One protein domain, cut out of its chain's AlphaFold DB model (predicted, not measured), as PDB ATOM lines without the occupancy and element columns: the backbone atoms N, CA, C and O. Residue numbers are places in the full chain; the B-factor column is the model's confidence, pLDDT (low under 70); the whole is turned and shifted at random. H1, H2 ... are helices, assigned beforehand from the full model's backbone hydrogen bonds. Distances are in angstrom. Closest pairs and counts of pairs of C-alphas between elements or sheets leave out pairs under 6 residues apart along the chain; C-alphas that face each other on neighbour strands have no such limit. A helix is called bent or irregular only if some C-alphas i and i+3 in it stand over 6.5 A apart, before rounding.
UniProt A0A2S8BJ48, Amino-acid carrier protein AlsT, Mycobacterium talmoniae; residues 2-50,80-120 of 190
ATOM      1  N   ASP A   2     -71.003  69.473 -40.918       73.00
ATOM      2  CA  ASP A   2     -72.442  69.210 -40.731       73.00
ATOM      3  C   ASP A   2     -73.257  69.199 -42.039       73.00
ATOM      4  O   ASP A   2     -74.238  68.468 -42.168       73.00
ATOM      5  N   VAL A   3     -72.820  69.947 -43.058       66.38
ATOM      6  CA  VAL A   3     -73.484  70.030 -44.378       66.38
ATOM      7  C   VAL A   3     -73.421  68.723 -45.177       66.38
ATOM      8  O   VAL A   3     -74.419  68.325 -45.774       66.38
ATOM      9  N   LEU A   4     -72.298  67.993 -45.123       67.38
ATOM     10  CA  LEU A   4     -72.184  66.659 -45.734       67.38
ATOM     11  C   LEU A   4     -73.054  65.623 -45.005       67.38
ATOM     12  O   LEU A   4     -73.638  64.745 -45.644       67.38
ATOM     13  N   GLN A   5     -73.201  65.744 -43.680       66.81
ATOM     14  CA  GLN A   5     -74.099  64.875 -42.921       66.81
ATOM     15  C   GLN A   5     -75.575  65.134 -43.250       66.81
ATOM     16  O   GLN A   5     -76.320  64.177 -43.450       66.81
ATOM     17  N   GLN A   6     -76.001  66.396 -43.351       66.25
ATOM     18  CA  GLN A   6     -77.403  66.753 -43.609       66.25
ATOM     19  C   GLN A   6     -77.850  66.474 -45.049       66.25
ATOM     20  O   GLN A   6     -78.992  66.070 -45.258       66.25
ATOM     21  N   GLN A   7     -76.970  66.658 -46.040       71.69
ATOM     22  CA  GLN A   7     -77.353  66.522 -47.452       71.69
ATOM     23  C   GLN A   7     -77.147  65.121 -48.029       71.69
ATOM     24  O   GLN A   7     -77.929  64.707 -48.878       71.69
ATOM     25  N   PHE A   8     -76.158  64.365 -47.544       66.62
ATOM     26  CA  PHE A   8     -75.883  63.023 -48.066       66.62
ATOM     27  C   PHE A   8     -76.234  61.920 -47.067       66.62
ATOM     28  O   PHE A   8     -77.058  61.066 -47.386       66.62
ATOM     29  N   LEU A   9     -75.682  61.937 -45.846       72.25
ATOM     30  CA  LEU A   9     -75.905  60.843 -44.884       72.25
ATOM     31  C   LEU A   9     -77.331  60.822 -44.314       72.25
ATOM     32  O   LEU A   9     -77.873  59.745 -44.080       72.25
ATOM     33  N   GLY A  10     -77.959  61.979 -44.107       76.44
ATOM     34  CA  GLY A  10     -79.322  62.080 -43.579       76.44
ATOM     35  C   GLY A  10     -80.377  61.445 -44.497       76.44
ATOM     36  O   GLY A  10     -81.159  60.611 -44.034       76.44
ATOM     37  N   PRO A  11     -80.424  61.792 -45.798       76.69
ATOM     38  CA  PRO A  11     -81.347  61.182 -46.754       76.69
ATOM     39  C   PRO A  11     -81.062  59.698 -47.012       76.69
ATOM     40  O   PRO A  11     -81.999  58.903 -46.985       76.69
ATOM     41  N   LEU A  12     -79.791  59.306 -47.181       75.88
ATOM     42  CA  LEU A  12     -79.408  57.895 -47.347       75.88
ATOM     43  C   LEU A  12     -79.764  57.065 -46.112       75.88
ATOM     44  O   LEU A  12     -80.327  55.979 -46.235       75.88
ATOM     45  N   GLY A  13     -79.481  57.590 -44.919       77.00
ATOM     46  CA  GLY A  13     -79.826  56.955 -43.653       77.00
ATOM     47  C   GLY A  13     -81.334  56.769 -43.506       77.00
ATOM     48  O   GLY A  13     -81.781  55.666 -43.205       77.00
ATOM     49  N   ARG A  14     -82.133  57.803 -43.805       76.00
ATOM     50  CA  ARG A  14     -83.602  57.700 -43.812       76.00
ATOM     51  C   ARG A  14     -84.106  56.685 -44.835       76.00
ATOM     52  O   ARG A  14     -84.979  55.890 -44.507       76.00
ATOM     53  N   PHE A  15     -83.546  56.651 -46.040       79.19
ATOM     54  CA  PHE A  15     -83.946  55.688 -47.067       79.19
ATOM     55  C   PHE A  15     -83.654  54.237 -46.648       79.19
ATOM     56  O   PHE A  15     -84.527  53.370 -46.734       79.19
ATOM     57  N   LEU A  16     -82.458  53.979 -46.114       78.56
ATOM     58  CA  LEU A  16     -82.069  52.658 -45.618       78.56
ATOM     59  C   LEU A  16     -82.925  52.221 -44.417       78.56
ATOM     60  O   LEU A  16     -83.398  51.086 -44.376       78.56
ATOM     61  N   TYR A  17     -83.160  53.112 -43.452       77.31
ATOM     62  CA  TYR A  17     -83.870  52.766 -42.216       77.31
ATOM     63  C   TYR A  17     -85.389  52.685 -42.393       77.31
ATOM     64  O   TYR A  17     -86.033  51.826 -41.796       77.31
ATOM     65  N   SER A  18     -85.978  53.558 -43.211       76.25
ATOM     66  CA  SER A  18     -87.430  53.607 -43.398       76.25
ATOM     67  C   SER A  18     -87.913  52.655 -44.486       76.25
ATOM     68  O   SER A  18     -88.902  51.966 -44.275       76.25
ATOM     69  N   TYR A  19     -87.238  52.580 -45.634       80.12
ATOM     70  CA  TYR A  19     -87.708  51.752 -46.747       80.12
ATOM     71  C   TYR A  19     -87.063  50.371 -46.747       80.12
ATOM     72  O   TYR A  19     -87.765  49.361 -46.727       80.12
ATOM     73  N   VAL A  20     -85.729  50.306 -46.729       82.88
ATOM     74  CA  VAL A  20     -85.023  49.026 -46.891       82.88
ATOM     75  C   VAL A  20     -85.246  48.115 -45.686       82.88
ATOM     76  O   VAL A  20     -85.599  46.952 -45.863       82.88
ATOM     77  N   LEU A  21     -85.110  48.637 -44.463       80.62
ATOM     78  CA  LEU A  21     -85.301  47.842 -43.247       80.62
ATOM     79  C   LEU A  21     -86.736  47.308 -43.121       80.62
ATOM     80  O   LEU A  21     -86.923  46.144 -42.779       80.62
ATOM     81  N   VAL A  22     -87.742  48.136 -43.423       83.25
ATOM     82  CA  VAL A  22     -89.161  47.756 -43.319       83.25
ATOM     83  C   VAL A  22     -89.512  46.691 -44.354       83.25
ATOM     84  O   VAL A  22     -90.101  45.669 -44.000       83.25
ATOM     85  N   VAL A  23     -89.094  46.874 -45.611       84.06
ATOM     86  CA  VAL A  23     -89.313  45.881 -46.674       84.06
ATOM     87  C   VAL A  23     -88.588  44.574 -46.360       84.06
ATOM     88  O   VAL A  23     -89.170  43.503 -46.519       84.06
ATOM     89  N   LEU A  24     -87.352  44.639 -45.853       83.62
ATOM     90  CA  LEU A  24     -86.591  43.458 -45.447       83.62
ATOM     91  C   LEU A  24     -87.276  42.713 -44.291       83.62
ATOM     92  O   LEU A  24     -87.387  41.490 -44.343       83.62
ATOM     93  N   LEU A  25     -87.762  43.423 -43.267       81.00
ATOM     94  CA  LEU A  25     -88.456  42.816 -42.125       81.00
ATOM     95  C   LEU A  25     -89.767  42.154 -42.543       81.00
ATOM     96  O   LEU A  25     -90.040  41.022 -42.139       81.00
ATOM     97  N   ILE A  26     -90.571  42.844 -43.355       83.94
ATOM     98  CA  ILE A  26     -91.841  42.310 -43.848       83.94
ATOM     99  C   ILE A  26     -91.575  41.111 -44.764       83.94
ATOM    100  O   ILE A  26     -92.181  40.057 -44.581       83.94
ATOM    101  N   GLY A  27     -90.618  41.223 -45.690       83.94
ATOM    102  CA  GLY A  27     -90.220  40.145 -46.594       83.94
ATOM    103  C   GLY A  27     -89.687  38.916 -45.856       83.94
ATOM    104  O   GLY A  27     -90.133  37.802 -46.124       83.94
ATOM    105  N   ALA A  28     -88.801  39.104 -44.874       80.19
ATOM    106  CA  ALA A  28     -88.292  38.023 -44.030       80.19
ATOM    107  C   ALA A  28     -89.413  37.385 -43.196       80.19
ATOM    108  O   ALA A  28     -89.497  36.160 -43.107       80.19
ATOM    109  N   GLY A  29     -90.314  38.194 -42.634       76.88
ATOM    110  CA  GLY A  29     -91.472  37.712 -41.892       76.88
ATOM    111  C   GLY A  29     -92.400  36.860 -42.757       76.88
ATOM    112  O   GLY A  29     -92.797  35.767 -42.346       76.88
ATOM    113  N   ILE A  30     -92.736  37.324 -43.965       81.00
ATOM    114  CA  ILE A  30     -93.582  36.585 -44.910       81.00
ATOM    115  C   ILE A  30     -92.876  35.298 -45.337       81.00
ATOM    116  O   ILE A  30     -93.477  34.225 -45.274       81.00
ATOM    117  N   TYR A  31     -91.588  35.376 -45.683       81.94
ATOM    118  CA  TYR A  31     -90.775  34.218 -46.045       81.94
ATOM    119  C   TYR A  31     -90.799  33.149 -44.947       81.94
ATOM    120  O   TYR A  31     -91.120  31.989 -45.214       81.94
ATOM    121  N   PHE A  32     -90.543  33.530 -43.691       77.00
ATOM    122  CA  PHE A  32     -90.611  32.594 -42.571       77.00
ATOM    123  C   PHE A  32     -92.030  32.088 -42.320       77.00
ATOM    124  O   PHE A  32     -92.198  30.902 -42.043       77.00
ATOM    125  N   THR A  33     -93.059  32.921 -42.467       75.19
ATOM    126  CA  THR A  33     -94.465  32.520 -42.279       75.19
ATOM    127  C   THR A  33     -94.896  31.460 -43.296       75.19
ATOM    128  O   THR A  33     -95.500  30.449 -42.920       75.19
ATOM    129  N   VAL A  34     -94.524  31.635 -44.569       78.75
ATOM    130  CA  VAL A  34     -94.802  30.680 -45.654       78.75
ATOM    131  C   VAL A  34     -93.974  29.404 -45.478       78.75
ATOM    132  O   VAL A  34     -94.520  28.298 -45.501       78.75
ATOM    133  N   ARG A  35     -92.668  29.528 -45.210       76.44
ATOM    134  CA  ARG A  35     -91.744  28.387 -45.064       76.44
ATOM    135  C   ARG A  35     -92.036  27.545 -43.822       76.44
ATOM    136  O   ARG A  35     -91.839  26.333 -43.839       76.44
ATOM    137  N   THR A  36     -92.542  28.162 -42.757       69.19
ATOM    138  CA  THR A  36     -93.007  27.460 -41.550       69.19
ATOM    139  C   THR A  36     -94.472  27.013 -41.643       69.19
ATOM    140  O   THR A  36     -94.977  26.434 -40.688       69.19
ATOM    141  N   ARG A  37     -95.167  27.217 -42.776       70.81
ATOM    142  CA  ARG A  37     -96.568  26.798 -43.003       70.81
ATOM    143  C   ARG A  37     -97.521  27.205 -41.872       70.81
ATOM    144  O   ARG A  37     -98.263  26.369 -41.355       70.81
ATOM    145  N   PHE A  38     -97.470  28.470 -41.449       71.56
ATOM    146  CA  PHE A  38     -98.291  28.971 -40.336       71.56
ATOM    147  C   PHE A  38     -98.171  28.111 -39.061       71.56
ATOM    148  O   PHE A  38     -99.151  27.856 -38.354       71.56
ATOM    149  N   VAL A  39     -96.944  27.686 -38.733       67.94
ATOM    150  CA  VAL A  39     -96.616  26.982 -37.481       67.94
ATOM    151  C   VAL A  39     -97.218  27.698 -36.263       67.94
ATOM    152  O   VAL A  39     -97.700  27.020 -35.359       67.94
ATOM    153  N   GLN A  40     -97.277  29.035 -36.265       70.38
ATOM    154  CA  GLN A  40     -97.908  29.822 -35.202       70.38
ATOM    155  C   GLN A  40     -99.347  29.371 -34.890       70.38
ATOM    156  O   GLN A  40     -99.649  29.111 -33.733       70.38
ATOM    157  N   VAL A  41    -100.201  29.139 -35.893       74.25
ATOM    158  CA  VAL A  41    -101.596  28.701 -35.680       74.25
ATOM    159  C   VAL A  41    -101.672  27.205 -35.348       74.25
ATOM    160  O   VAL A  41    -102.422  26.790 -34.461       74.25
ATOM    161  N   ARG A  42    -100.858  26.373 -36.018       75.38
ATOM    162  CA  ARG A  42    -100.852  24.910 -35.821       75.38
ATOM    163  C   ARG A  42    -100.366  24.505 -34.427       75.38
ATOM    164  O   ARG A  42    -100.916  23.582 -33.824       75.38
ATOM    165  N   TYR A  43     -99.317  25.154 -33.928       76.06
ATOM    166  CA  TYR A  43     -98.688  24.811 -32.652       76.06
ATOM    167  C   TYR A  43     -99.295  25.555 -31.464       76.06
ATOM    168  O   TYR A  43     -99.166  25.057 -30.347       76.06
ATOM    169  N   PHE A  44    -100.038  26.647 -31.679       78.94
ATOM    170  CA  PHE A  44    -100.764  27.340 -30.609       78.94
ATOM    171  C   PHE A  44    -101.697  26.400 -29.833       78.94
ATOM    172  O   PHE A  44    -101.658  26.348 -28.605       78.94
ATOM    173  N   ARG A  45    -102.466  25.556 -30.541       76.25
ATOM    174  CA  ARG A  45    -103.352  24.560 -29.905       76.25
ATOM    175  C   ARG A  45    -102.580  23.537 -29.068       76.25
ATOM    176  O   ARG A  45    -103.013  23.181 -27.975       76.25
ATOM    177  N   ARG A  46    -101.426  23.073 -29.563       77.81
ATOM    178  CA  ARG A  46    -100.563  22.119 -28.846       77.81
ATOM    179  C   ARG A  46     -99.935  22.762 -27.611       77.81
ATOM    180  O   ARG A  46     -99.938  22.145 -26.555       77.81
ATOM    181  N   MET A  47     -99.463  24.001 -27.727       79.25
ATOM    182  CA  MET A  47     -98.918  24.778 -26.615       79.25
ATOM    183  C   MET A  47     -99.962  24.967 -25.510       79.25
ATOM    184  O   MET A  47     -99.677  24.673 -24.352       79.25
ATOM    185  N   LEU A  48    -101.186  25.370 -25.864       78.62
ATOM    186  CA  LEU A  48    -102.264  25.565 -24.895       78.62
ATOM    187  C   LEU A  48    -102.680  24.251 -24.215       78.62
ATOM    188  O   LEU A  48    -102.955  24.236 -23.018       78.62
ATOM    189  N   HIS A  49    -102.672  23.134 -24.949       79.62
ATOM    190  CA  HIS A  49    -102.906  21.813 -24.364       79.62
ATOM    191  C   HIS A  49    -101.823  21.441 -23.339       79.62
ATOM    192  O   HIS A  49    -102.155  20.981 -22.253       79.62
ATOM    193  N   GLN A  50    -100.544  21.680 -23.648       76.81
ATOM    194  CA  GLN A  50     -99.420  21.385 -22.748       76.81
ATOM    195  C   GLN A  50     -99.418  22.284 -21.501       76.81
ATOM    196  O   GLN A  50     -99.217  21.789 -20.396       76.81
ATOM    197  N   ILE A  80     -97.348  49.892 -23.417       89.06
ATOM    198  CA  ILE A  80     -98.693  50.477 -23.511       89.06
ATOM    199  C   ILE A  80     -98.618  51.957 -23.923       89.06
ATOM    200  O   ILE A  80     -99.349  52.378 -24.815       89.06
ATOM    201  N   ALA A  81     -97.702  52.734 -23.332       92.75
ATOM    202  CA  ALA A  81     -97.482  54.134 -23.705       92.75
ATOM    203  C   ALA A  81     -97.012  54.278 -25.165       92.75
ATOM    204  O   ALA A  81     -97.508  55.139 -25.889       92.75
ATOM    205  N   GLY A  82     -96.114  53.401 -25.624       86.94
ATOM    206  CA  GLY A  82     -95.675  53.363 -27.020       86.94
ATOM    207  C   GLY A  82     -96.818  53.053 -27.987       86.94
ATOM    208  O   GLY A  82     -96.937  53.698 -29.027       86.94
ATOM    209  N   VAL A  83     -97.706  52.122 -27.617       89.75
ATOM    210  CA  VAL A  83     -98.913  51.827 -28.400       89.75
ATOM    211  C   VAL A  83     -99.852  53.032 -28.440       89.75
ATOM    212  O   VAL A  83    -100.341  53.371 -29.513       89.75
ATOM    213  N   ALA A  84    -100.056  53.729 -27.319       90.44
ATOM    214  CA  ALA A  84    -100.888  54.930 -27.277       90.44
ATOM    215  C   ALA A  84    -100.366  56.027 -28.222       90.44
ATOM    216  O   ALA A  84    -101.136  56.556 -29.017       90.44
ATOM    217  N   VAL A  85     -99.057  56.306 -28.204       91.38
ATOM    218  CA  VAL A  85     -98.426  57.283 -29.113       91.38
ATOM    219  C   VAL A  85     -98.535  56.848 -30.579       91.38
ATOM    220  O   VAL A  85     -98.799  57.663 -31.460       91.38
ATOM    221  N   ALA A  86     -98.369  55.557 -30.867       87.25
ATOM    222  CA  ALA A  86     -98.499  55.047 -32.227       87.25
ATOM    223  C   ALA A  86     -99.935  55.169 -32.770       87.25
ATOM    224  O   ALA A  86    -100.119  55.437 -33.956       87.25
ATOM    225  N   LEU A  87    -100.948  55.010 -31.914       90.38
ATOM    226  CA  LEU A  87    -102.351  55.194 -32.285       90.38
ATOM    227  C   LEU A  87    -102.710  56.669 -32.474       90.38
ATOM    228  O   LEU A  87    -103.422  56.996 -33.422       90.38
ATOM    229  N   THR A  88    -102.211  57.565 -31.616       90.69
ATOM    230  CA  THR A  88    -102.496  59.004 -31.743       90.69
ATOM    231  C   THR A  88    -101.860  59.605 -32.992       90.69
ATOM    232  O   THR A  88    -102.482  60.440 -33.640       90.69
ATOM    233  N   LEU A  89    -100.658  59.157 -33.366       90.44
ATOM    234  CA  LEU A  89     -99.967  59.626 -34.570       90.44
ATOM    235  C   LEU A  89    -100.419  58.902 -35.847       90.44
ATOM    236  O   LEU A  89    -100.417  59.499 -36.920       90.44
ATOM    237  N   GLY A  90    -100.775  57.617 -35.757       84.50
ATOM    238  CA  GLY A  90    -101.088  56.769 -36.913       84.50
ATOM    239  C   GLY A  90    -102.579  56.588 -37.223       84.50
ATOM    240  O   GLY A  90    -102.920  56.027 -38.266       84.50
ATOM    241  N   GLY A  91    -103.478  57.033 -36.339       87.56
ATOM    242  CA  GLY A  91    -104.923  56.854 -36.484       87.56
ATOM    243  C   GLY A  91    -105.370  55.387 -36.413       87.56
ATOM    244  O   GLY A  91    -104.615  54.487 -36.040       87.56
ATOM    245  N   ALA A  92    -106.620  55.112 -36.799       84.06
ATOM    246  CA  ALA A  92    -107.205  53.768 -36.698       84.06
ATOM    247  C   ALA A  92    -106.470  52.703 -37.546       84.06
ATOM    248  O   ALA A  92    -106.454  51.524 -37.189       84.06
ATOM    249  N   GLY A  93    -105.807  53.114 -38.635       84.69
ATOM    250  CA  GLY A  93    -105.034  52.222 -39.506       84.69
ATOM    251  C   GLY A  93    -103.784  51.623 -38.850       84.69
ATOM    252  O   GLY A  93    -103.309  50.572 -39.284       84.69
ATOM    253  N   ALA A  94    -103.270  52.230 -37.774       86.94
ATOM    254  CA  ALA A  94    -102.102  51.722 -37.057       86.94
ATOM    255  C   ALA A  94    -102.362  50.366 -36.376       86.94
ATOM    256  O   ALA A  94    -101.465  49.526 -36.321       86.94
ATOM    257  N   VAL A  95    -103.597  50.105 -35.928       87.44
ATOM    258  CA  VAL A  95    -103.974  48.830 -35.285       87.44
ATOM    259  C   VAL A  95    -103.796  47.655 -36.249       87.44
ATOM    260  O   VAL A  95    -103.250  46.615 -35.876       87.44
ATOM    261  N   PHE A  96    -104.200  47.837 -37.509       88.50
ATOM    262  CA  PHE A  96    -104.057  46.815 -38.543       88.50
ATOM    263  C   PHE A  96    -102.582  46.457 -38.765       88.50
ATOM    264  O   PHE A  96    -102.204  45.285 -38.718       88.50
ATOM    265  N   TRP A  97    -101.727  47.469 -38.922       86.44
ATOM    266  CA  TRP A  97    -100.291  47.263 -39.116       86.44
ATOM    267  C   TRP A  97     -99.592  46.688 -37.879       86.44
ATOM    268  O   TRP A  97     -98.655  45.898 -38.020       86.44
ATOM    269  N   MET A  98    -100.066  46.994 -36.670       88.56
ATOM    270  CA  MET A  98     -99.576  46.364 -35.442       88.56
ATOM    271  C   MET A  98     -99.865  44.863 -35.403       88.56
ATOM    272  O   MET A  98     -98.973  44.085 -35.080       88.56
ATOM    273  N   TRP A  99    -101.070  44.421 -35.769       87.56
ATOM    274  CA  TRP A  99    -101.373  42.987 -35.816       87.56
ATOM    275  C   TRP A  99    -100.566  42.254 -36.883       87.56
ATOM    276  O   TRP A  99    -100.042  41.171 -36.612       87.56
ATOM    277  N   VAL A 100    -100.409  42.853 -38.069       85.31
ATOM    278  CA  VAL A 100     -99.583  42.285 -39.145       85.31
ATOM    279  C   VAL A 100     -98.134  42.136 -38.680       85.31
ATOM    280  O   VAL A 100     -97.579  41.040 -38.731       85.31
ATOM    281  N   THR A 101     -97.521  43.201 -38.162       85.62
ATOM    282  CA  THR A 101     -96.123  43.161 -37.696       85.62
ATOM    283  C   THR A 101     -95.933  42.248 -36.485       85.62
ATOM    284  O   THR A 101     -94.928  41.540 -36.420       85.62
ATOM    285  N   ALA A 102     -96.908  42.165 -35.576       86.69
ATOM    286  CA  ALA A 102     -96.888  41.216 -34.466       86.69
ATOM    287  C   ALA A 102     -96.927  39.758 -34.951       86.69
ATOM    288  O   ALA A 102     -96.152  38.932 -34.468       86.69
ATOM    289  N   ALA A 103     -97.776  39.435 -35.934       83.12
ATOM    290  CA  ALA A 103     -97.840  38.095 -36.520       83.12
ATOM    291  C   ALA A 103     -96.522  37.704 -37.209       83.12
ATOM    292  O   ALA A 103     -96.029  36.587 -37.034       83.12
ATOM    293  N   LEU A 104     -95.912  38.638 -37.944       84.00
ATOM    294  CA  LEU A 104     -94.606  38.427 -38.570       84.00
ATOM    295  C   LEU A 104     -93.489  38.259 -37.525       84.00
ATOM    296  O   LEU A 104     -92.664  37.350 -37.637       84.00
ATOM    297  N   GLY A 105     -93.486  39.082 -36.473       84.50
ATOM    298  CA  GLY A 105     -92.507  39.013 -35.386       84.50
ATOM    299  C   GLY A 105     -92.583  37.713 -34.581       84.50
ATOM    300  O   GLY A 105     -91.549  37.142 -34.225       84.50
ATOM    301  N   MET A 106     -93.792  37.190 -34.348       83.69
ATOM    302  CA  MET A 106     -93.985  35.905 -33.667       83.69
ATOM    303  C   MET A 106     -93.344  34.738 -34.426       83.69
ATOM    304  O   MET A 106     -92.740  33.865 -33.797       83.69
ATOM    305  N   ALA A 107     -93.431  34.725 -35.761       82.38
ATOM    306  CA  ALA A 107     -92.817  33.679 -36.577       82.38
ATOM    307  C   ALA A 107     -91.288  33.656 -36.409       82.38
ATOM    308  O   ALA A 107     -90.711  32.599 -36.142       82.38
ATOM    309  N   THR A 108     -90.640  34.821 -36.487       81.75
ATOM    310  CA  THR A 108     -89.183  34.949 -36.324       81.75
ATOM    311  C   THR A 108     -88.732  34.575 -34.911       81.75
ATOM    312  O   THR A 108     -87.803  33.782 -34.754       81.75
ATOM    313  N   ALA A 109     -89.432  35.056 -33.877       82.62
ATOM    314  CA  ALA A 109     -89.106  34.746 -32.483       82.62
ATOM    315  C   ALA A 109     -89.215  33.243 -32.169       82.62
ATOM    316  O   ALA A 109     -88.445  32.708 -31.370       82.62
ATOM    317  N   LEU A 110     -90.151  32.533 -32.805       81.62
ATOM    318  CA  LEU A 110     -90.282  31.087 -32.645       81.62
ATOM    319  C   LEU A 110     -89.134  30.324 -33.315       81.62
ATOM    320  O   LEU A 110     -88.612  29.364 -32.742       81.62
ATOM    321  N   VAL A 111     -88.726  30.740 -34.515       80.38
ATOM    322  CA  VAL A 111     -87.550  30.173 -35.188       80.38
ATOM    323  C   VAL A 111     -86.311  30.373 -34.313       80.38
ATOM    324  O   VAL A 111     -85.580  29.420 -34.058       80.38
ATOM    325  N   GLU A 112     -86.124  31.560 -33.745       79.31
ATOM    326  CA  GLU A 112     -85.009  31.829 -32.836       79.31
ATOM    327  C   GLU A 112     -85.059  30.964 -31.566       79.31
ATOM    328  O   GLU A 112     -84.069  30.324 -31.203       79.31
ATOM    329  N   ALA A 113     -86.223  30.874 -30.914       79.00
ATOM    330  CA  ALA A 113     -86.393  30.060 -29.714       79.00
ATOM    331  C   ALA A 113     -86.152  28.563 -29.984       79.00
ATOM    332  O   ALA A 113     -85.558  27.871 -29.155       79.00
ATOM    333  N   THR A 114     -86.572  28.057 -31.148       79.25
ATOM    334  CA  THR A 114     -86.334  26.660 -31.546       79.25
ATOM    335  C   THR A 114     -84.865  26.402 -31.871       79.25
ATOM    336  O   THR A 114     -84.313  25.419 -31.375       79.25
ATOM    337  N   LEU A 115     -84.188  27.307 -32.590       72.31
ATOM    338  CA  LEU A 115     -82.735  27.231 -32.787       72.31
ATOM    339  C   LEU A 115     -81.994  27.224 -31.443       72.31
ATOM    340  O   LEU A 115     -81.091  26.412 -31.246       72.31
ATOM    341  N   ALA A 116     -82.397  28.068 -30.495       73.94
ATOM    342  CA  ALA A 116     -81.773  28.125 -29.177       73.94
ATOM    343  C   ALA A 116     -81.891  26.801 -28.400       73.94
ATOM    344  O   ALA A 116     -80.948  26.423 -27.703       73.94
ATOM    345  N   GLN A 117     -83.007  26.071 -28.531       75.62
ATOM    346  CA  GLN A 117     -83.154  24.748 -27.913       75.62
ATOM    347  C   GLN A 117     -82.363  23.656 -28.650       75.62
ATOM    348  O   GLN A 117     -81.765  22.810 -27.991       75.62
ATOM    349  N   ILE A 118     -82.305  23.689 -29.988       75.44
ATOM    350  CA  ILE A 118     -81.559  22.708 -30.801       75.44
ATOM    351  C   ILE A 118     -80.043  22.841 -30.582       75.44
ATOM    352  O   ILE A 118     -79.342  21.843 -30.436       75.44
ATOM    353  N   PHE A 119     -79.529  24.072 -30.513       62.81
ATOM    354  CA  PHE A 119     -78.102  24.350 -30.307       62.81
ATOM    355  C   PHE A 119     -77.683  24.390 -28.829       62.81
ATOM    356  O   PHE A 119     -76.532  24.719 -28.513       62.81
ATOM    357  N   LYS A 120     -78.589  24.041 -27.910       63.69
ATOM    358  CA  LYS A 120     -78.298  23.931 -26.481       63.69
ATOM    359  C   LYS A 120     -77.354  22.756 -26.252       63.69
ATOM    360  O   LYS A 120     -77.698  21.606 -26.508       63.69
TER     361      LYS A 120
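Overview. This is residues 2 to 50 and 80 to 120 of the 190 residues of the protein "Amino-acid carrier protein AlsT" of Mycobacterium talmoniae (UniProt A0A2S8BJ48). A long helix, H1, is crossed near its last residues by a second long helix, H4, in a lopsided X, and most of H1 sticks out to one side of the crossing with residues 6 to 12 and 14 to 24 standing free. A short helix is joined to each of the two: H2 turns off steeply after the end of H1, and H3 makes a corner with the first residues of H4. The printed part has 90 residues with four named helices, H1, H2, H3 and H4 in that order along the chain, and no named strand; the class is all helix. The whole is only just loose, close to extended, with a radius of gyration of the C-alphas of 17.8 A, and its elongated outline spans 59 by 35 by 23 A.

Along the chain. H1, residues 2 to 35, is the longest helix, 45.4 A from C-alpha 2 at (-72.442, 69.210, -40.731) to C-alpha 35 at (-91.744, 28.387, -45.064). It has a kink of 38 degrees near residue 9 and is neither bent nor irregular, but only just: C-alphas 6 and 9 are 6.2 A apart. H4, residues 93 to 118, measures 38.7 A and ends with C-alpha 118 at (-81.559, 22.708, -30.801). H2 is residues 39 to 50, 16.0 A long, and H3 is residues 80 to 90, 15.0 A long.

Arrangement. H1 touches H4 with residues 26 to 33 alone, and H4 touches H1 with residues 101 to 108 alone; the closest C-alphas, those of Gly 29 and Leu 104, are 4.6 A apart. The two run the same way at a steep tilt of 69.6 degrees, only just short of about perpendicular. H4 is the hub, touching the three other helices. H2 and H4 only just touch, with 3 pairs of C-alphas within 8 A; the closest are those of Gln 40 and Ala 107, 6.5 A apart. H1 and H2 are close but not clearly touching: their closest C-alphas, those of Thr 33 and Val 39, are 7.6 A apart, and the tilt is steep at 64 degrees. H3 and H4 touch only at the corner by their link, and only just, with 3 pairs of C-alphas within 8 A; the closest are those of Leu 87 and Ala 94, 5.9 A apart. They run opposite ways at a steep tilt of 44 degrees. H3 is apart from H1 and from H2. In H3 every O i to N i+4 pair is within hydrogen-bond range; the counts are 26 of 30 in H1, 6 of 8 in H2 and 21 of 22 in H4.

Size, cuts and confidence. The two C-alphas farthest apart, those of Val 3 and His 49, are 59.9 A apart. Residues 51 to 79 are not printed, and C-alphas 50 and 80 are 29.1 A apart across this cut, which lies between H2 and H3. The links H1 to H2 and H3 to H4 are tight. The mean pLDDT of the printed part is 79.6, and the model's confidence is under 70 at residues 3 to 6, 8, 36, 39, and 119 to 120.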